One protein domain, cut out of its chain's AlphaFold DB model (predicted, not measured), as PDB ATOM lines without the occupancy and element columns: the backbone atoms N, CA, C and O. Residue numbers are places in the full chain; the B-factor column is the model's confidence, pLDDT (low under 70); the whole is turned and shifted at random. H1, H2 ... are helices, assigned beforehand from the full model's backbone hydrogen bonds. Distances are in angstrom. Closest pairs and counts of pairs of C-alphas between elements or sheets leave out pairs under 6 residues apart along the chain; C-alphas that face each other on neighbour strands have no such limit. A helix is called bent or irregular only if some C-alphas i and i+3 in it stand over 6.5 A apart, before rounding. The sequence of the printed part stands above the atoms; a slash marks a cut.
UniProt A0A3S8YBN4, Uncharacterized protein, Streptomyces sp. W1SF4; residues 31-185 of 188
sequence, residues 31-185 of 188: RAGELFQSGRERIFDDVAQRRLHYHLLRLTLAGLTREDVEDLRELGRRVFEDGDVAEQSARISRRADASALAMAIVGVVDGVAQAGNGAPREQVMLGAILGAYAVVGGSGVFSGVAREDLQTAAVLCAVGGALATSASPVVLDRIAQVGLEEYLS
ATOM      1  N   ARG A  31     163.032 146.812 176.174       81.69
ATOM      2  CA  ARG A  31     162.929 148.276 176.033       81.69
ATOM      3  C   ARG A  31     161.527 148.787 176.346       81.69
ATOM      4  O   ARG A  31     161.397 149.806 177.015       81.69
ATOM      5  N   ALA A  32     160.482 148.090 175.903       82.31
ATOM      6  CA  ALA A  32     159.100 148.452 176.207       82.31
ATOM      7  C   ALA A  32     158.813 148.404 177.720       82.31
ATOM      8  O   ALA A  32     158.182 149.315 178.255       82.31
ATOM      9  N   GLY A  33     159.330 147.394 178.430       82.88
ATOM     10  CA  GLY A  33     159.240 147.316 179.892       82.88
ATOM     11  C   GLY A  33     159.959 148.472 180.600       82.88
ATOM     12  O   GLY A  33     159.406 149.081 181.517       82.88
ATOM     13  N   GLU A  34     161.160 148.828 180.140       82.00
ATOM     14  CA  GLU A  34     161.931 149.967 180.664       82.00
ATOM     15  C   GLU A  34     161.234 151.310 180.411       82.00
ATOM     16  O   GLU A  34     161.198 152.164 181.304       82.00
ATOM     17  N   LEU A  35     160.638 151.485 179.225       78.50
ATOM     18  CA  LEU A  35     159.806 152.642 178.886       78.50
ATOM     19  C   LEU A  35     158.620 152.769 179.835       78.50
ATOM     20  O   LEU A  35     158.378 153.852 180.370       78.50
ATOM     21  N   PHE A  36     157.897 151.669 180.053       81.69
ATOM     22  CA  PHE A  36     156.745 151.655 180.944       81.69
ATOM     23  C   PHE A  36     157.145 152.049 182.367       81.69
ATOM     24  O   PHE A  36     156.537 152.949 182.945       81.69
ATOM     25  N   GLN A  37     158.192 151.431 182.919       81.81
ATOM     26  CA  GLN A  37     158.623 151.709 184.287       81.81
ATOM     27  C   GLN A  37     159.116 153.154 184.446       81.81
ATOM     28  O   GLN A  37     158.664 153.856 185.352       81.81
ATOM     29  N   SER A  38     159.969 153.624 183.531       76.88
ATOM     30  CA  SER A  38     160.524 154.985 183.576       76.88
ATOM     31  C   SER A  38     159.449 156.055 183.368       76.88
ATOM     32  O   SER A  38     159.447 157.088 184.041       76.88
ATOM     33  N   GLY A  39     158.517 155.818 182.440       76.56
ATOM     34  CA  GLY A  39     157.376 156.698 182.205       76.56
ATOM     35  C   GLY A  39     156.464 156.764 183.425       76.56
ATOM     36  O   GLY A  39     156.101 157.858 183.853       76.56
ATOM     37  N   ARG A  40     156.163 155.609 184.030       81.12
ATOM     38  CA  ARG A  40     155.342 155.510 185.237       81.12
ATOM     39  C   ARG A  40     155.940 156.309 186.393       81.12
ATOM     40  O   ARG A  40     155.240 157.143 186.953       81.12
ATOM     41  N   GLU A  41     157.213 156.097 186.724       79.75
ATOM     42  CA  GLU A  41     157.895 156.817 187.812       79.75
ATOM     43  C   GLU A  41     157.822 158.337 187.625       79.75
ATOM     44  O   GLU A  41     157.396 159.049 188.530       79.75
ATOM     45  N   ARG A  42     158.103 158.835 186.415       73.44
ATOM     46  CA  ARG A  42     158.037 160.276 186.121       73.44
ATOM     47  C   ARG A  42     156.632 160.844 186.210       73.44
ATOM     48  O   ARG A  42     156.463 161.950 186.710       73.44
ATOM     49  N   ILE A  43     155.628 160.109 185.729       76.25
ATOM     50  CA  ILE A  43     154.228 160.520 185.884       76.25
ATOM     51  C   ILE A  43     153.917 160.694 187.373       76.25
ATOM     52  O   ILE A  43     153.354 161.718 187.746       76.25
ATOM     53  N   PHE A  44     154.321 159.748 188.226       77.69
ATOM     54  CA  PHE A  44     154.104 159.848 189.671       77.69
ATOM     55  C   PHE A  44     154.879 161.006 190.316       77.69
ATOM     56  O   PHE A  44     154.303 161.723 191.136       77.69
ATOM     57  N   ASP A  45     156.127 161.245 189.911       73.19
ATOM     58  CA  ASP A  45     156.920 162.389 190.380       73.19
ATOM     59  C   ASP A  45     156.265 163.726 190.003       73.19
ATOM     60  O   ASP A  45     156.168 164.643 190.821       73.19
ATOM     61  N   ASP A  46     155.762 163.842 188.776       72.00
ATOM     62  CA  ASP A  46     155.119 165.062 188.291       72.00
ATOM     63  C   ASP A  46     153.713 165.246 188.906       72.00
ATOM     64  O   ASP A  46     153.315 166.369 189.233       72.00
ATOM     65  N   VAL A  47     152.992 164.153 189.189       71.19
ATOM     66  CA  VAL A  47     151.750 164.170 189.987       71.19
ATOM     67  C   VAL A  47     152.021 164.640 191.417       71.19
ATOM     68  O   VAL A  47     151.211 165.385 191.976       71.19
ATOM     69  N   ALA A  48     153.167 164.288 192.010       65.44
ATOM     70  CA  ALA A  48     153.556 164.788 193.329       65.44
ATOM     71  C   ALA A  48     153.726 166.321 193.346       65.44
ATOM     72  O   ALA A  48     153.506 166.951 194.383       65.44
ATOM     73  N   GLN A  49     154.000 166.945 192.192       67.56
ATOM     74  CA  GLN A  49     154.012 168.405 192.024       67.56
ATOM     75  C   GLN A  49     152.611 169.021 191.823       67.56
ATOM     76  O   GLN A  49     152.477 170.243 191.727       67.56
ATOM     77  N   ARG A  50     151.555 168.191 191.812       62.97
ATOM     78  CA  ARG A  50     150.119 168.539 191.819       62.97
ATOM     79  C   ARG A  50     149.660 169.496 190.715       62.97
ATOM     80  O   ARG A  50     148.712 170.254 190.926       62.97
ATOM     81  N   ARG A  51     150.319 169.530 189.551       75.44
ATOM     82  CA  ARG A  51     149.962 170.481 188.482       75.44
ATOM     83  C   ARG A  51     150.080 169.871 187.090       75.44
ATOM     84  O   ARG A  51     151.177 169.548 186.647       75.44
ATOM     85  N   LEU A  52     148.963 169.883 186.353       82.88
ATOM     86  CA  LEU A  52     148.873 169.600 184.909       82.88
ATOM     87  C   LEU A  52     149.951 170.332 184.092       82.88
ATOM     88  O   LEU A  52     150.481 169.800 183.121       82.88
ATOM     89  N   HIS A  53     150.309 171.541 184.526       87.12
ATOM     90  CA  HIS A  53     151.357 172.353 183.918       87.12
ATOM     91  C   HIS A  53     152.691 171.607 183.758       87.12
ATOM     92  O   HIS A  53     153.323 171.756 182.720       87.12
ATOM     93  N   TYR A  54     153.112 170.790 184.730       84.38
ATOM     94  CA  TYR A  54     154.397 170.088 184.634       84.38
ATOM     95  C   TYR A  54     154.369 168.955 183.610       84.38
ATOM     96  O   TYR A  54     155.335 168.792 182.864       84.38
ATOM     97  N   HIS A  55     153.240 168.251 183.487       86.19
ATOM     98  CA  HIS A  55     153.057 167.268 182.423       86.19
ATOM     99  C   HIS A  55     153.136 167.933 181.042       86.19
ATOM    100  O   HIS A  55     153.896 167.505 180.176       86.19
ATOM    101  N   LEU A  56     152.424 169.044 180.848       91.38
ATOM    102  CA  LEU A  56     152.459 169.781 179.583       91.38
ATOM    103  C   LEU A  56     153.852 170.366 179.297       91.38
ATOM    104  O   LEU A  56     154.342 170.280 178.173       91.38
ATOM    105  N   LEU A  57     154.538 170.896 180.311       89.75
ATOM    106  CA  LEU A  57     155.884 171.445 180.153       89.75
ATOM    107  C   LEU A  57     156.881 170.372 179.708       89.75
ATOM    108  O   LEU A  57     157.723 170.636 178.851       89.75
ATOM    109  N   ARG A  58     156.784 169.148 180.232       88.00
ATOM    110  CA  ARG A  58     157.667 168.058 179.808       88.00
ATOM    111  C   ARG A  58     157.426 167.657 178.351       88.00
ATOM    112  O   ARG A  58     158.379 167.336 177.646       88.00
ATOM    113  N   LEU A  59     156.191 167.763 177.864       91.62
ATOM    114  CA  LEU A  59     155.847 167.508 176.461       91.62
ATOM    115  C   LEU A  59     156.401 168.563 175.484       91.62
ATOM    116  O   LEU A  59     156.363 168.344 174.274       91.62
ATOM    117  N   THR A  60     157.029 169.641 175.962       92.25
ATOM    118  CA  THR A  60     157.849 170.509 175.092       92.25
ATOM    119  C   THR A  60     159.041 169.763 174.484       92.25
ATOM    120  O   THR A  60     159.453 170.056 173.361       92.25
ATOM    121  N   LEU A  61     159.533 168.716 175.160       89.00
ATOM    122  CA  LEU A  61     160.536 167.793 174.617       89.00
ATOM    123  C   LEU A  61     159.991 166.950 173.451       89.00
ATOM    124  O   LEU A  61     160.763 166.493 172.615       89.00
ATOM    125  N   ALA A  62     158.668 166.788 173.376       89.56
ATOM    126  CA  ALA A  62     157.947 166.112 172.301       89.56
ATOM    127  C   ALA A  62     157.298 167.094 171.306       89.56
ATOM    128  O   ALA A  62     156.453 166.703 170.506       89.56
ATOM    129  N   GLY A  63     157.698 168.370 171.330       91.50
ATOM    130  CA  GLY A  63     157.307 169.346 170.317       91.50
ATOM    131  C   GLY A  63     156.196 170.318 170.692       91.50
ATOM    132  O   GLY A  63     155.869 171.133 169.834       91.50
ATOM    133  N   LEU A  64     155.668 170.301 171.924       95.12
ATOM    134  CA  LEU A  64     154.822 171.412 172.376       95.12
ATOM    135  C   LEU A  64     155.619 172.722 172.437       95.12
ATOM    136  O   LEU A  64     156.769 172.754 172.889       95.12
ATOM    137  N   THR A  65     154.983 173.817 172.036       95.94
ATOM    138  CA  THR A  65     155.452 175.181 172.298       95.94
ATOM    139  C   THR A  65     155.012 175.643 173.691       95.94
ATOM    140  O   THR A  65     154.213 174.990 174.364       95.94
ATOM    141  N   ARG A  66     155.531 176.779 174.172       94.75
ATOM    142  CA  ARG A  66     155.073 177.343 175.456       94.75
ATOM    143  C   ARG A  66     153.636 177.843 175.351       94.75
ATOM    144  O   ARG A  66     152.862 177.727 176.296       94.75
ATOM    145  N   GLU A  67     153.289 178.364 174.188       96.75
ATOM    146  CA  GLU A  67     151.969 178.844 173.836       96.75
ATOM    147  C   GLU A  67     150.967 177.676 173.780       96.75
ATOM    148  O   GLU A  67     149.852 177.809 174.282       96.75
ATOM    149  N   ASP A  68     151.368 176.501 173.266       97.44
ATOM    150  CA  ASP A  68     150.576 175.264 173.375       97.44
ATOM    151  C   ASP A  68     150.326 174.885 174.840       97.44
ATOM    152  O   ASP A  68     149.211 174.516 175.196       97.44
ATOM    153  N   VAL A  69     151.343 174.975 175.707       96.12
ATOM    154  CA  VAL A  69     151.211 174.615 177.130       96.12
ATOM    155  C   VAL A  69     150.160 175.478 177.828       96.12
ATOM    156  O   VAL A  69     149.333 174.946 178.570       96.12
ATOM    157  N   GLU A  70     150.169 176.791 177.603       95.69
ATOM    158  CA  GLU A  70     149.181 177.687 178.212       95.69
ATOM    159  C   GLU A  70     147.771 177.432 177.667       95.69
ATOM    160  O   GLU A  70     146.813 177.353 178.441       95.69
ATOM    161  N   ASP A  71     147.641 177.228 176.357       97.00
ATOM    162  CA  ASP A  71     146.351 176.935 175.743       97.00
ATOM    163  C   ASP A  71     145.769 175.586 176.169       97.00
ATOM    164  O   ASP A  71     144.571 175.494 176.450       97.00
ATOM    165  N   LEU A  72     146.597 174.544 176.248       97.12
ATOM    166  CA  LEU A  72     146.184 173.224 176.717       97.12
ATOM    167  C   LEU A  72     145.880 173.232 178.218       97.12
ATOM    168  O   LEU A  72     145.026 172.469 178.665       97.12
ATOM    169  N   ARG A  73     146.517 174.108 179.007       95.75
ATOM    170  CA  ARG A  73     146.150 174.294 180.419       95.75
ATOM    171  C   ARG A  73     144.758 174.901 180.549       95.75
ATOM    172  O   ARG A  73     143.981 174.436 181.378       95.75
ATOM    173  N   GLU A  74     144.444 175.916 179.747       96.38
ATOM    174  CA  GLU A  74     143.109 176.524 179.736       96.38
ATOM    175  C   GLU A  74     142.046 175.555 179.202       96.38
ATOM    176  O   GLU A  74     140.967 175.454 179.783       96.38
ATOM    177  N   LEU A  75     142.364 174.781 178.159       96.69
ATOM    178  CA  LEU A  75     141.496 173.701 177.686       96.69
ATOM    179  C   LEU A  75     141.247 172.679 178.793       96.69
ATOM    180  O   LEU A  75     140.099 172.351 179.068       96.69
ATOM    181  N   GLY A  76     142.310 172.237 179.466       95.12
ATOM    182  CA  GLY A  76     142.224 171.320 180.595       95.12
ATOM    183  C   GLY A  76     141.319 171.869 181.686       95.12
ATOM    184  O   GLY A  76     140.385 171.192 182.091       95.12
ATOM    185  N   ARG A  77     141.521 173.122 182.105       95.06
ATOM    186  CA  ARG A  77     140.663 173.781 183.098       95.06
ATOM    187  C   ARG A  77     139.181 173.685 182.717       95.06
ATOM    188  O   ARG A  77     138.384 173.243 183.534       95.06
ATOM    189  N   ARG A  78     138.830 174.024 181.472       95.19
ATOM    190  CA  ARG A  78     137.450 173.923 180.968       95.19
ATOM    191  C   ARG A  78     136.943 172.481 180.955       95.19
ATOM    192  O   ARG A  78     135.825 172.247 181.386       95.19
ATOM    193  N   VAL A  79     137.760 171.524 180.515       94.38
ATOM    194  CA  VAL A  79     137.419 170.092 180.519       94.38
ATOM    195  C   VAL A  79     137.121 169.590 181.939       94.38
ATOM    196  O   VAL A  79     136.105 168.937 182.145       94.38
ATOM    197  N   PHE A  80     137.965 169.915 182.921       92.31
ATOM    198  CA  PHE A  80     137.803 169.475 184.315       92.31
ATOM    199  C   PHE A  80     136.650 170.171 185.053       92.31
ATOM    200  O   PHE A  80     136.121 169.619 186.013       92.31
ATOM    201  N   GLU A  81     136.264 171.371 184.627       93.50
ATOM    202  CA  GLU A  81     135.113 172.109 185.166       93.50
ATOM    203  C   GLU A  81     133.799 171.795 184.422       93.50
ATOM    204  O   GLU A  81     132.801 172.477 184.641       93.50
ATOM    205  N   ASP A  82     133.798 170.797 183.528       85.56
ATOM    206  CA  ASP A  82     132.678 170.449 182.637       85.56
ATOM    207  C   ASP A  82     132.167 171.635 181.786       85.56
ATOM    208  O   ASP A  82     131.012 171.711 181.370       85.56
ATOM    209  N   GLY A  83     133.053 172.588 181.497       88.00
ATOM    210  CA  GLY A  83     132.762 173.776 180.707       88.00
ATOM    211  C   GLY A  83     132.678 173.517 179.199       88.00
ATOM    212  O   GLY A  83     133.002 172.439 178.679       88.00
ATOM    213  N   ASP A  84     132.280 174.564 178.472       90.62
ATOM    214  CA  ASP A  84     132.340 174.577 177.010       90.62
ATOM    215  C   ASP A  84     133.791 174.723 176.526       90.62
ATOM    216  O   ASP A  84     134.491 175.706 176.805       90.62
ATOM    217  N   VAL A  85     134.232 173.714 175.781       94.44
ATOM    218  CA  VAL A  85     135.581 173.603 175.223       94.44
ATOM    219  C   VAL A  85     135.674 174.161 173.805       94.44
ATOM    220  O   VAL A  85     136.779 174.464 173.365       94.44
ATOM    221  N   ALA A  86     134.549 174.362 173.106       94.56
ATOM    222  CA  ALA A  86     134.524 174.644 171.670       94.56
ATOM    223  C   ALA A  86     135.311 175.907 171.296       94.56
ATOM    224  O   ALA A  86     136.092 175.907 170.345       94.56
ATOM    225  N   GLU A  87     135.151 176.983 172.067       93.69
ATOM    226  CA  GLU A  87     135.888 178.230 171.849       93.69
ATOM    227  C   GLU A  87     137.405 178.028 171.996       93.69
ATOM    228  O   GLU A  87     138.186 178.506 171.167       93.69
ATOM    229  N   GLN A  88     137.821 177.295 173.031       96.56
ATOM    230  CA  GLN A  88     139.229 177.055 173.334       96.56
ATOM    231  C   GLN A  88     139.867 176.111 172.308       96.56
ATOM    232  O   GLN A  88     140.939 176.415 171.785       96.56
ATOM    233  N   SER A  89     139.182 175.025 171.951       96.75
ATOM    234  CA  SER A  89     139.579 174.118 170.872       96.75
ATOM    235  C   SER A  89     139.709 174.852 169.538       96.75
ATOM    236  O   SER A  89     140.719 174.726 168.844       96.75
ATOM    237  N   ALA A  90     138.736 175.701 169.192       96.25
ATOM    238  CA  ALA A  90     138.778 176.500 167.971       96.25
ATOM    239  C   ALA A  90     139.891 177.556 167.991       96.25
ATOM    240  O   ALA A  90     140.373 177.950 166.926       96.25
ATOM    241  N   ARG A  91     140.284 178.062 169.167       96.44
ATOM    242  CA  ARG A  91     141.421 178.982 169.305       96.44
ATOM    243  C   ARG A  91     142.731 178.276 168.980       96.44
ATOM    244  O   ARG A  91     143.485 178.791 168.159       96.44
ATOM    245  N   ILE A  92     142.959 177.102 169.566       97.06
ATOM    246  CA  ILE A  92     144.163 176.297 169.317       97.06
ATOM    247  C   ILE A  92     144.221 175.893 167.843       97.06
ATOM    248  O   ILE A  92     145.208 176.166 167.168       97.06
ATOM    249  N   SER A  93     143.122 175.352 167.312       95.94
ATOM    250  CA  SER A  93     143.056 174.832 165.942       95.94
ATOM    251  C   SER A  93     143.250 175.874 164.843       95.94
ATOM    252  O   SER A  93     143.635 175.532 163.728       95.94
ATOM    253  N   ARG A  94     142.967 177.150 165.125       96.31
ATOM    254  CA  ARG A  94     143.159 178.251 164.167       96.31
ATOM    255  C   ARG A  94     144.535 178.897 164.264       96.31
ATOM    256  O   ARG A  94     144.846 179.771 163.453       96.31
ATOM    257  N   ARG A  95     145.348 178.517 165.248       97.06
ATOM    258  CA  ARG A  95     146.668 179.105 165.425       97.06
ATOM    259  C   ARG A  95     147.652 178.478 164.439       97.06
ATOM    260  O   ARG A  95     147.815 177.265 164.397       97.06
ATOM    261  N   ALA A  96     148.312 179.318 163.643       95.00
ATOM    262  CA  ALA A  96     149.183 178.868 162.552       95.00
ATOM    263  C   ALA A  96     150.435 178.103 163.020       95.00
ATOM    264  O   ALA A  96     151.028 177.371 162.235       95.00
ATOM    265  N   ASP A  97     150.838 178.282 164.277       95.19
ATOM    266  CA  ASP A  97     152.014 177.667 164.896       95.19
ATOM    267  C   ASP A  97     151.653 176.621 165.968       95.19
ATOM    268  O   ASP A  97     152.516 176.223 166.752       95.19
ATOM    269  N   ALA A  98     150.392 176.171 166.026       96.94
ATOM    270  CA  ALA A  98     150.000 175.086 166.920       96.94
ATOM    271  C   ALA A  98     150.774 173.808 166.573       96.94
ATOM    272  O   ALA A  98     150.826 173.390 165.411       96.94
ATOM    273  N   SER A  99     151.372 173.162 167.577       96.88
ATOM    274  CA  SER A  99     152.083 171.909 167.329       96.88
ATOM    275  C   SER A  99     151.120 170.775 166.970       96.88
ATOM    276  O   SER A  99     149.971 170.732 167.415       96.88
ATOM    277  N   ALA A 100     151.619 169.789 166.220       96.62
ATOM    278  CA  ALA A 100     150.855 168.591 165.878       96.62
ATOM    279  C   ALA A 100     150.323 167.854 167.121       96.62
ATOM    280  O   ALA A 100     149.210 167.334 167.109       96.62
ATOM    281  N   LEU A 101     151.090 167.853 168.216       97.25
ATOM    282  CA  LEU A 101     150.675 167.246 169.477       97.25
ATOM    283  C   LEU A 101     149.542 168.033 170.152       97.25
ATOM    284  O   LEU A 101     148.588 167.418 170.629       97.25
ATOM    285  N   ALA A 102     149.593 169.369 170.152       97.88
ATOM    286  CA  ALA A 102     148.487 170.183 170.655       97.88
ATOM    287  C   ALA A 102     147.202 169.946 169.846       97.88
ATOM    288  O   ALA A 102     146.143 169.710 170.429       97.88
ATOM    289  N   MET A 103     147.316 169.910 168.516       98.12
ATOM    290  CA  MET A 103     146.202 169.607 167.612       98.12
ATOM    291  C   MET A 103     145.606 168.217 167.860       98.12
ATOM    292  O   MET A 103     144.387 168.064 167.863       98.12
ATOM    293  N   ALA A 104     146.445 167.207 168.109       97.94
ATOM    294  CA  ALA A 104     145.987 165.853 168.410       97.94
ATOM    295  C   ALA A 104     145.193 165.788 169.724       97.94
ATOM    296  O   ALA A 104     144.125 165.178 169.765       97.94
ATOM    297  N   ILE A 105     145.675 166.448 170.784       97.62
ATOM    298  CA  ILE A 105     144.972 166.502 172.075       97.62
ATOM    299  C   ILE A 105     143.619 167.212 171.921       97.62
ATOM    300  O   ILE A 105     142.613 166.716 172.428       97.62
ATOM    301  N   VAL A 106     143.572 168.328 171.187       97.50
ATOM    302  CA  VAL A 106     142.319 169.042 170.886       97.50
ATOM    303  C   VAL A 106     141.347 168.155 170.111       97.50
ATOM    304  O   VAL A 106     140.197 168.018 170.519       97.50
ATOM    305  N   GLY A 107     141.809 167.505 169.040       96.44
ATOM    306  CA  GLY A 107     140.963 166.642 168.212       96.44
ATOM    307  C   GLY A 107     140.350 165.479 168.994       96.44
ATOM    308  O   GLY A 107     139.188 165.138 168.788       96.44
ATOM    309  N   VAL A 108     141.101 164.909 169.939       95.88
ATOM    310  CA  VAL A 108     140.597 163.889 170.864       95.88
ATOM    311  C   VAL A 108     139.492 164.447 171.769       95.88
ATOM    312  O   VAL A 108     138.435 163.830 171.890       95.88
ATOM    313  N   VAL A 109     139.717 165.605 172.401       95.00
ATOM    314  CA  VAL A 109     138.737 166.233 173.308       95.00
ATOM    315  C   VAL A 109     137.447 166.586 172.562       95.00
ATOM    316  O   VAL A 109     136.354 166.282 173.045       95.00
ATOM    317  N   ASP A 110     137.569 167.167 171.369       94.12
ATOM    318  CA  ASP A 110     136.429 167.525 170.521       94.12
ATOM    319  C   ASP A 110     135.670 166.283 170.037       94.12
ATOM    320  O   ASP A 110     134.438 166.270 170.042       94.12
ATOM    321  N   GLY A 111     136.384 165.214 169.666       90.56
ATOM    322  CA  GLY A 111     135.777 163.956 169.232       90.56
ATOM    323  C   GLY A 111     134.894 163.321 170.309       90.56
ATOM    324  O   GLY A 111     133.784 162.874 170.017       90.56
ATOM    325  N   VAL A 112     135.337 163.345 171.571       89.06
ATOM    326  CA  VAL A 112     134.535 162.846 172.703       89.06
ATOM    327  C   VAL A 112     133.322 163.735 172.960       89.06
ATOM    328  O   VAL A 112     132.228 163.219 173.185       89.06
ATOM    329  N   ALA A 113     133.487 165.060 172.894       85.00
ATOM    330  CA  ALA A 113     132.380 165.997 173.086       85.00
ATOM    331  C   ALA A 113     131.253 165.788 172.056       85.00
ATOM    332  O   ALA A 113     130.079 165.951 172.385       85.00
ATOM    333  N   GLN A 114     131.595 165.388 170.828       83.81
ATOM    334  CA  GLN A 114     130.631 165.119 169.758       83.81
ATOM    335  C   GLN A 114     129.971 163.737 169.855       83.81
ATOM    336  O   GLN A 114     128.823 163.583 169.444       83.81
ATOM    337  N   ALA A 115     130.676 162.730 170.380       82.38
ATOM    338  CA  ALA A 115     130.178 161.356 170.429       82.38
ATOM    339  C   ALA A 115     129.007 161.160 171.412       82.38
ATOM    340  O   ALA A 115     128.242 160.209 171.256       82.38
ATOM    341  N   GLY A 116     128.860 162.030 172.422       69.44
ATOM    342  CA  GLY A 116     127.746 162.037 173.387       69.44
ATOM    343  C   GLY A 116     127.696 160.850 174.362       69.44
ATOM    344  O   GLY A 116     127.078 160.951 175.418       69.44
ATOM    345  N   ASN A 117     128.382 159.749 174.038       66.44
ATOM    346  CA  ASN A 117     128.389 158.491 174.772       66.44
ATOM    347  C   ASN A 117     129.849 158.016 174.864       66.44
ATOM    348  O   ASN A 117     130.449 157.670 173.845       66.44
ATOM    349  N   GLY A 118     130.450 158.004 176.054       73.00
ATOM    350  CA  GLY A 118     131.846 157.589 176.203       73.00
ATOM    351  C   GLY A 118     132.430 157.903 177.571       73.00
ATOM    352  O   GLY A 118     131.723 158.347 178.474       73.00
ATOM    353  N   ALA A 119     133.731 157.655 177.724       85.12
ATOM    354  CA  ALA A 119     134.443 158.027 178.938       85.12
ATOM    355  C   ALA A 119     134.398 159.551 179.166       85.12
ATOM    356  O   ALA A 119     134.368 160.315 178.195       85.12
ATOM    357  N   PRO A 120     134.438 160.003 180.432       90.56
ATOM    358  CA  PRO A 120     134.476 161.421 180.760       90.56
ATOM    359  C   PRO A 120     135.623 162.158 180.049       90.56
ATOM    360  O   PRO A 120     136.739 161.636 179.935       90.56
ATOM    361  N   ARG A 121     135.354 163.376 179.559       92.12
ATOM    362  CA  ARG A 121     136.287 164.165 178.725       92.12
ATOM    363  C   ARG A 121     137.631 164.380 179.419       92.12
ATOM    364  O   ARG A 121     138.680 164.308 178.779       92.12
ATOM    365  N   GLU A 122     137.606 164.594 180.728       93.38
ATOM    366  CA  GLU A 122     138.784 164.772 181.569       93.38
ATOM    367  C   GLU A 122     139.669 163.530 181.615       93.38
ATOM    368  O   GLU A 122     140.896 163.646 181.571       93.38
ATOM    369  N   GLN A 123     139.067 162.340 181.613       93.50
ATOM    370  CA  GLN A 123     139.813 161.089 181.571       93.50
ATOM    371  C   GLN A 123     140.463 160.912 180.205       93.50
ATOM    372  O   GLN A 123     141.644 160.591 180.130       93.50
ATOM    373  N   VAL A 124     139.735 161.186 179.120       94.94
ATOM    374  CA  VAL A 124     140.283 161.038 177.766       94.94
ATOM    375  C   VAL A 124     141.421 162.031 177.508       94.94
ATOM    376  O   VAL A 124     142.466 161.637 176.987       94.94
ATOM    377  N   MET A 125     141.272 163.293 177.925       95.69
ATOM    378  CA  MET A 125     142.349 164.284 177.828       95.69
ATOM    379  C   MET A 125     143.579 163.858 178.636       95.69
ATOM    380  O   MET A 125     144.705 163.953 178.145       95.69
ATOM    381  N   LEU A 126     143.377 163.360 179.860       93.38
ATOM    382  CA  LEU A 126     144.471 162.850 180.680       93.38
ATOM    383  C   LEU A 126     145.140 161.641 180.014       93.38
ATOM    384  O   LEU A 126     146.363 161.605 179.925       93.38
ATOM    385  N   GLY A 127     144.360 160.705 179.475       94.56
ATOM    386  CA  GLY A 127     144.848 159.572 178.694       94.56
ATOM    387  C   GLY A 127     145.723 160.007 177.520       94.56
ATOM    388  O   GLY A 127     146.792 159.438 177.313       94.56
ATOM    389  N   ALA A 128     145.328 161.064 176.806       96.81
ATOM    390  CA  ALA A 128     146.125 161.628 175.720       96.81
ATOM    391  C   ALA A 128     147.476 162.173 176.203       96.81
ATOM    392  O   ALA A 128     148.527 161.872 175.638       96.81
ATOM    393  N   ILE A 129     147.468 162.946 177.287       94.19
ATOM    394  CA  ILE A 129     148.683 163.538 177.857       94.19
ATOM    395  C   ILE A 129     149.625 162.451 178.385       94.19
ATOM    396  O   ILE A 129     150.826 162.492 178.116       94.19
ATOM    397  N   LEU A 130     149.089 161.462 179.106       90.62
ATOM    398  CA  LEU A 130     149.862 160.349 179.659       90.62
ATOM    399  C   LEU A 130     150.403 159.426 178.562       90.62
ATOM    400  O   LEU A 130     151.537 158.963 178.655       90.62
ATOM    401  N   GLY A 131     149.628 159.214 177.497       92.00
ATOM    402  CA  GLY A 131     150.072 158.503 176.307       92.00
ATOM    403  C   GLY A 131     151.272 159.192 175.660       92.00
ATOM    404  O   GLY A 131     152.330 158.582 175.527       92.00
ATOM    405  N   ALA A 132     151.166 160.489 175.357       92.56
ATOM    406  CA  ALA A 132     152.288 161.277 174.831       92.56
ATOM    407  C   ALA A 132     153.527 161.222 175.746       92.56
ATOM    408  O   ALA A 132     154.669 161.211 175.278       92.56
ATOM    409  N   TYR A 133     153.308 161.134 177.061       85.06
ATOM    410  CA  TYR A 133     154.366 161.024 178.062       85.06
ATOM    411  C   TYR A 133     155.244 159.791 177.910       85.06
ATOM    412  O   TYR A 133     156.426 159.857 178.249       85.06
ATOM    413  N   ALA A 134     154.705 158.686 177.391       82.56
ATOM    414  CA  ALA A 134     155.463 157.452 177.196       82.56
ATOM    415  C   ALA A 134     156.705 157.678 176.314       82.56
ATOM    416  O   ALA A 134     157.741 157.046 176.521       82.56
ATOM    417  N   VAL A 135     156.636 158.647 175.395       84.06
ATOM    418  CA  VAL A 135     157.741 159.010 174.499       84.06
ATOM    419  C   VAL A 135     158.819 159.829 175.217       84.06
ATOM    420  O   VAL A 135     160.009 159.662 174.970       84.06
ATOM    421  N   VAL A 136     158.438 160.678 176.175       78.62
ATOM    422  CA  VAL A 136     159.384 161.529 176.924       78.62
ATOM    423  C   VAL A 136     159.908 160.839 178.196       78.62
ATOM    424  O   VAL A 136     160.967 161.177 178.731       78.62
ATOM    425  N   GLY A 137     159.186 159.830 178.686       65.56
ATOM    426  CA  GLY A 137     159.522 159.010 179.849       65.56
ATOM    427  C   GLY A 137     160.693 158.043 179.634       65.56
ATOM    428  O   GLY A 137     161.330 157.618 180.595       65.56
ATOM    429  N   GLY A 138     161.042 157.751 178.382       60.88
ATOM    430  CA  GLY A 138     162.128 156.845 178.015       60.88
ATOM    431  C   GLY A 138     163.484 157.524 177.903       60.88
ATOM    432  O   GLY A 138     163.953 157.764 176.793       60.88
ATOM    433  N   SER A 139     164.150 157.824 179.024       53.25
ATOM    434  CA  SER A 139     165.551 158.281 178.951       53.25
ATOM    435  C   SER A 139     166.428 157.132 178.459       53.25
ATOM    436  O   SER A 139     166.747 156.234 179.227       53.25
ATOM    437  N   GLY A 140     166.795 157.157 177.179       58.09
ATOM    438  CA  GLY A 140     167.709 156.196 176.558       58.09
ATOM    439  C   GLY A 140     167.121 155.490 175.341       58.09
ATOM    440  O   GLY A 140     167.834 155.289 174.365       58.09
ATOM    441  N   VAL A 141     165.819 155.194 175.340       60.28
ATOM    442  CA  VAL A 141     165.179 154.453 174.236       60.28
ATOM    443  C   VAL A 141     165.029 155.307 172.981       60.28
ATOM    444  O   VAL A 141     165.204 154.809 171.874       60.28
ATOM    445  N   PHE A 142     164.786 156.603 173.160       63.91
ATOM    446  CA  PHE A 142     164.703 157.563 172.062       63.91
ATOM    447  C   PHE A 142     166.005 158.349 171.842       63.91
ATOM    448  O   PHE A 142     166.029 159.348 171.125       63.91
ATOM    449  N   SER A 143     167.106 157.913 172.463       65.31
ATOM    450  CA  SER A 143     168.418 158.518 172.240       65.31
ATOM    451  C   SER A 143     168.838 158.314 170.782       65.31
ATOM    452  O   SER A 143     168.967 157.180 170.327       65.31
ATOM    453  N   GLY A 144     169.038 159.410 170.048       68.44
ATOM    454  CA  GLY A 144     169.416 159.376 168.630       68.44
ATOM    455  C   GLY A 144     168.248 159.258 167.645       68.44
ATOM    456  O   GLY A 144     168.488 159.236 166.441       68.44
ATOM    457  N   VAL A 145     167.002 159.221 168.127       77.38
ATOM    458  CA  VAL A 145     165.813 159.314 167.269       77.38
ATOM    459  C   VAL A 145     165.651 160.757 166.791       77.38
ATOM    460  O   VAL A 145     165.854 161.702 167.561       77.38
ATOM    461  N   ALA A 146     165.308 160.942 165.514       81.69
ATOM    462  CA  ALA A 146     165.091 162.271 164.964       81.69
ATOM    463  C   ALA A 146     163.933 162.972 165.690       81.69
ATOM    464  O   ALA A 146     162.954 162.356 166.112       81.69
ATOM    465  N   ARG A 147     164.025 164.297 165.828       80.00
ATOM    466  CA  ARG A 147     162.994 165.093 166.509       80.00
ATOM    467  C   ARG A 147     161.609 164.932 165.867       80.00
ATOM    468  O   ARG A 147     160.611 164.943 166.578       80.00
ATOM    469  N   GLU A 148     161.558 164.782 164.549       82.81
ATOM    470  CA  GLU A 148     160.321 164.584 163.782       82.81
ATOM    471  C   GLU A 148     159.655 163.238 164.114       82.81
ATOM    472  O   GLU A 148     158.442 163.173 164.340       82.81
ATOM    473  N   ASP A 149     160.453 162.178 164.256       86.44
ATOM    474  CA  ASP A 149     159.973 160.856 164.664       86.44
ATOM    475  C   ASP A 149     159.448 160.877 166.105       86.44
ATOM    476  O   ASP A 149     158.420 160.271 166.403       86.44
ATOM    477  N   LEU A 150     160.102 161.633 166.997       86.06
ATOM    478  CA  LEU A 150     159.640 161.823 168.377       86.06
ATOM    479  C   LEU A 150     158.287 162.532 168.447       86.06
ATOM    480  O   LEU A 150     157.419 162.131 169.223       86.06
ATOM    481  N   GLN A 151     158.099 163.573 167.639       90.31
ATOM    482  CA  GLN A 151     156.829 164.296 167.556       90.31
ATOM    483  C   GLN A 151     155.716 163.388 167.029       90.31
ATOM    484  O   GLN A 151     154.629 163.341 167.606       90.31
ATOM    485  N   THR A 152     156.007 162.618 165.980       91.69
ATOM    486  CA  THR A 152     155.064 161.655 165.400       91.69
ATOM    487  C   THR A 152     154.691 160.572 166.410       91.69
ATOM    488  O   THR A 152     153.509 160.301 166.622       91.69
ATOM    489  N   ALA A 153     155.679 159.999 167.101       91.38
ATOM    490  CA  ALA A 153     155.449 159.018 168.152       91.38
ATOM    491  C   ALA A 153     154.590 159.599 169.282       91.38
ATOM    492  O   ALA A 153     153.655 158.945 169.730       91.38
ATOM    493  N   ALA A 154     154.848 160.836 169.715       93.25
ATOM    494  CA  ALA A 154     154.078 161.464 170.784       93.25
ATOM    495  C   ALA A 154     152.613 161.688 170.389       93.25
ATOM    496  O   ALA A 154     151.728 161.438 171.204       93.25
ATOM    497  N   VAL A 155     152.349 162.091 169.143       96.12
ATOM    498  CA  VAL A 155     150.987 162.197 168.593       96.12
ATOM    499  C   VAL A 155     150.289 160.836 168.603       96.12
ATOM    500  O   VAL A 155     149.174 160.723 169.112       96.12
ATOM    501  N   LEU A 156     150.946 159.791 168.093       94.69
ATOM    502  CA  LEU A 156     150.379 158.440 168.060       94.69
ATOM    503  C   LEU A 156     150.112 157.902 169.468       94.69
ATOM    504  O   LEU A 156     149.039 157.357 169.727       94.69
ATOM    505  N   CYS A 157     151.049 158.092 170.396       93.56
ATOM    506  CA  CYS A 157     150.870 157.677 171.778       93.56
ATOM    507  C   CYS A 157     149.785 158.496 172.486       93.56
ATOM    508  O   CYS A 157     149.067 157.930 173.305       93.56
ATOM    509  N   ALA A 158     149.601 159.778 172.152       96.62
ATOM    510  CA  ALA A 158     148.486 160.571 172.664       96.62
ATOM    511  C   ALA A 158     147.139 159.982 172.232       96.62
ATOM    512  O   ALA A 158     146.277 159.707 173.064       96.62
ATOM    513  N   VAL A 159     146.972 159.708 170.939       96.19
ATOM    514  CA  VAL A 159     145.748 159.080 170.423       96.19
ATOM    515  C   VAL A 159     145.540 157.696 171.044       96.19
ATOM    516  O   VAL A 159     144.436 157.379 171.478       96.19
ATOM    517  N   GLY A 160     146.599 156.888 171.156       94.44
ATOM    518  CA  GLY A 160     146.536 155.564 171.776       94.44
ATOM    519  C   GLY A 160     146.132 155.606 173.252       94.44
ATOM    520  O   GLY A 160     145.277 154.832 173.676       94.44
ATOM    521  N   GLY A 161     146.691 156.535 174.030       95.19
ATOM    522  CA  GLY A 161     146.350 156.719 175.443       95.19
ATOM    523  C   GLY A 161     144.917 157.217 175.650       95.19
ATOM    524  O   GLY A 161     144.207 156.723 176.532       95.19
ATOM    525  N   ALA A 162     144.460 158.138 174.801       95.38
ATOM    526  CA  ALA A 162     143.071 158.582 174.762       95.38
ATOM    527  C   ALA A 162     142.109 157.431 174.442       95.38
ATOM    528  O   ALA A 162     141.137 157.214 175.165       95.38
ATOM    529  N   LEU A 163     142.413 156.664 173.391       94.06
ATOM    530  CA  LEU A 163     141.618 155.521 172.959       94.06
ATOM    531  C   LEU A 163     141.526 154.472 174.066       94.06
ATOM    532  O   LEU A 163     140.419 154.081 174.428       94.06
ATOM    533  N   ALA A 164     142.665 154.073 174.641       93.44
ATOM    534  CA  ALA A 164     142.712 153.125 175.747       93.44
ATOM    535  C   ALA A 164     141.820 153.597 176.901       93.44
ATOM    536  O   ALA A 164     140.944 152.859 177.340       93.44
ATOM    537  N   THR A 165     141.952 154.861 177.309       94.06
ATOM    538  CA  THR A 165     141.145 155.426 178.399       94.06
ATOM    539  C   THR A 165     139.653 155.456 178.065       94.06
ATOM    540  O   THR A 165     138.826 155.143 178.917       94.06
ATOM    541  N   SER A 166     139.293 155.776 176.819       92.38
ATOM    542  CA  SER A 166     137.893 155.802 176.384       92.38
ATOM    543  C   SER A 166     137.247 154.419 176.277       92.38
ATOM    544  O   SER A 166     136.064 154.270 176.576       92.38
ATOM    545  N   ALA A 167     138.015 153.409 175.864       90.19
ATOM    546  CA  ALA A 167     137.508 152.076 175.566       90.19
ATOM    547  C   ALA A 167     137.558 151.142 176.780       90.19
ATOM    548  O   ALA A 167     136.725 150.241 176.882       90.19
ATOM    549  N   SER A 168     138.504 151.345 177.708       91.25
ATOM    550  CA  SER A 168     138.694 150.461 178.864       91.25
ATOM    551  C   SER A 168     137.414 150.220 179.671       91.25
ATOM    552  O   SER A 168     137.132 149.051 179.922       91.25
ATOM    553  N   PRO A 169     136.598 151.232 180.035       89.19
ATOM    554  CA  PRO A 169     135.363 150.983 180.778       89.19
ATOM    555  C   PRO A 169     134.390 150.073 180.021       89.19
ATOM    556  O   PRO A 169     133.875 149.119 180.588       89.19
ATOM    557  N   VAL A 170     134.210 150.300 178.715       89.12
ATOM    558  CA  VAL A 170     133.313 149.496 177.864       89.12
ATOM    559  C   VAL A 170     133.799 148.051 177.757       89.12
ATOM    560  O   VAL A 170     133.008 147.111 177.829       89.12
ATOM    561  N   VAL A 171     135.110 147.862 177.596       90.50
ATOM    562  CA  VAL A 171     135.724 146.532 177.546       90.50
ATOM    563  C   VAL A 171     135.550 145.800 178.878       90.50
ATOM    564  O   VAL A 171     135.152 144.637 178.883       90.50
ATOM    565  N   LEU A 172     135.801 146.474 180.002       91.81
ATOM    566  CA  LEU A 172     135.652 145.891 181.338       91.81
ATOM    567  C   LEU A 172     134.191 145.552 181.658       91.81
ATOM    568  O   LEU A 172     133.925 144.467 182.170       91.81
ATOM    569  N   ASP A 173     133.249 146.417 181.283       91.44
ATOM    570  CA  ASP A 173     131.815 146.144 181.403       91.44
ATOM    571  C   ASP A 173     131.419 144.918 180.580       91.44
ATOM    572  O   ASP A 173     130.671 144.061 181.053       91.44
ATOM    573  N   ARG A 174     131.958 144.782 179.362       90.50
ATOM    574  CA  ARG A 174     131.694 143.606 178.531       90.50
ATOM    575  C   ARG A 174     132.239 142.333 179.171       90.50
ATOM    576  O   ARG A 174     131.506 141.349 179.213       90.50
ATOM    577  N   ILE A 175     133.467 142.356 179.697       93.88
ATOM    578  CA  ILE A 175     134.065 141.229 180.435       93.88
ATOM    579  C   ILE A 175     133.189 140.849 181.634       93.88
ATOM    580  O   ILE A 175     132.945 139.667 181.861       93.88
ATOM    581  N   ALA A 176     132.680 141.832 182.379       93.94
ATOM    582  CA  ALA A 176     131.802 141.585 183.520       93.94
ATOM    583  C   ALA A 176     130.451 140.967 183.112       93.94
ATOM    584  O   ALA A 176     129.895 140.170 183.864       93.94
ATOM    585  N   GLN A 177     129.931 141.310 181.930       93.44
ATOM    586  CA  GLN A 177     128.660 140.790 181.418       93.44
ATOM    587  C   GLN A 177     128.754 139.361 180.878       93.44
ATOM    588  O   GLN A 177     127.856 138.566 181.137       93.44
ATOM    589  N   VAL A 178     129.793 139.049 180.095       94.44
ATOM    590  CA  VAL A 178     129.935 137.726 179.449       94.44
ATOM    591  C   VAL A 178     130.764 136.745 180.274       94.44
ATOM    592  O   VAL A 178     130.713 135.545 180.054       94.44
ATOM    593  N   GLY A 179     131.516 137.239 181.258       93.81
ATOM    594  CA  GLY A 179     132.477 136.443 182.010       93.81
ATOM    595  C   GLY A 179     133.830 136.337 181.302       93.81
ATOM    596  O   GLY A 179     133.942 136.402 180.079       93.81
ATOM    597  N   LEU A 180     134.890 136.178 182.096       91.50
ATOM    598  CA  LEU A 180     136.267 136.180 181.596       91.50
ATOM    599  C   LEU A 180     136.553 135.018 180.635       91.50
ATOM    600  O   LEU A 180     137.229 135.215 179.632       91.50
ATOM    601  N   GLU A 181     136.043 133.823 180.933       93.19
ATOM    602  CA  GLU A 181     136.264 132.632 180.103       93.19
ATOM    603  C   GLU A 181     135.657 132.796 178.708       93.19
ATOM    604  O   GLU A 181     136.327 132.528 177.715       93.19
ATOM    605  N   GLU A 182     134.425 133.308 178.622       91.56
ATOM    606  CA  GLU A 182     133.768 133.569 177.341       91.56
ATOM    607  C   GLU A 182     134.455 134.717 176.589       91.56
ATOM    608  O   GLU A 182     134.701 134.602 175.391       91.56
ATOM    609  N   TYR A 183     134.853 135.787 177.288       90.50
ATOM    610  CA  TYR A 183     135.578 136.905 176.681       90.50
ATOM    611  C   TYR A 183     136.935 136.498 176.080       90.50
ATOM    612  O   TYR A 183     137.337 137.038 175.052       90.50
ATOM    613  N   LEU A 184     137.646 135.564 176.722       92.00
ATOM    614  CA  LEU A 184     138.937 135.049 176.251       92.00
ATOM    615  C   LEU A 184     138.805 133.880 175.266       92.00
ATOM    616  O   LEU A 184     139.810 133.453 174.697       92.00
ATOM    617  N   SER A 185     137.602 133.335 175.083       91.44
ATOM    618  CA  SER A 185     137.392 132.234 174.152       91.44
ATOM    619  C   SER A 185     137.569 132.719 172.710       91.44
ATOM    620  O   SER A 185     136.995 133.726 172.292       91.44
TER     621      SER A 185
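What this domain is: This is residues 31 to 185 of the 188 residues of an uncharacterized protein of Streptomyces sp. W1SF4 (UniProt A0A3S8YBN4). What is the main picture? H6 and H7a, the first arm of the long bent helix H7, lie side by side at the core of a body of helices; H2, H3 and H5 pack on H6, H4 packs on H3 and H5, and H1 crosses one end of H6. The second arm, H7b, sticks out from this body with little H8 at its tip. What is it made of? The printed part has 155 residues with eight named helices, H1 to H8 in chain order, and no named strand: all helix, with H2, H3, H5, H6 and H7a as a bundle, helices packed together. It is compact, with a radius of gyration of the C-alphas of 16.3 A and spans of 48 by 40 by 29 A.

How they stand to each other: How does the longest helix run? H7, residues 147 to 178, was assigned as one helix by its hydrogen bonds but is bent, with C-alphas 166 and 169 7.0 A apart. Its arms H7a, residues 147 to 166, and H7b, residues 169 to 178, stand at a steep tilt of 44 degrees. What touches H7a? The hub H6, residues 121 to 136, forms a hairpin with it at a shallow tilt of 34.9 degrees, only just short of steep; their closest C-alphas, Ala 128 and Ala 158, are 4.0 A apart. H5, residues 100 to 115, touches it the same way at 19 degrees, a shallow tilt, closest at the C-alphas of Leu 101 and Val 155, 5.1 A. H2, residues 52 to 62, touches residues 147 to 154 of H7a alone, closest at the C-alphas of Ala 62 and Gln 151, 5.2 A. What lies farther out? H3, residues 66 to 80, touches H2, closest at the C-alphas of Leu 56 and Val 69, 5.6 A; H4, residues 86 to 93, touches H5, closest at the C-alphas of Ser 89 and Val 106, 5.8 A. H1, residues 31 to 48, touches H6 with residues 35 to 43 alone, at a steep tilt of 56 degrees, closest at the C-alphas of Gly 39 and Ala 134, 5.4 A. H8, residues 180 to 184, is close to H7b but not clearly touching, its nearest C-alphas, Ile 175 and Tyr 183, 5.9 A apart. How regular are the backbones? Every O i to N i+4 pair is within hydrogen-bond range in H1, H3, H4, H5, H7a, H7b and H8, against 4 of 7 in H2 and 10 of 12 in H6.

Where its parts are: Where do the ends lie? H1 begins at C-alpha 31 (162.929, 148.276, 176.033), and H8 ends at C-alpha 184 (138.937, 135.049, 176.251). How long are the longer helices? From first to last C-alpha H7a measures 28.5 A, H1 25.7 A, H6 23.3 A, H5 22.4 A and H3 20.9 A.

The domain as a whole: How far does it reach? The two C-alphas farthest apart, those of Ala 96 and Glu 181, are 51.1 A apart. Is it whole, and where is confidence low? The printed part has no cut, and no link is long. The mean pLDDT of the printed part is 88.1, with residues 48 to 50, 116 to 117 and 137 to 144 under 70.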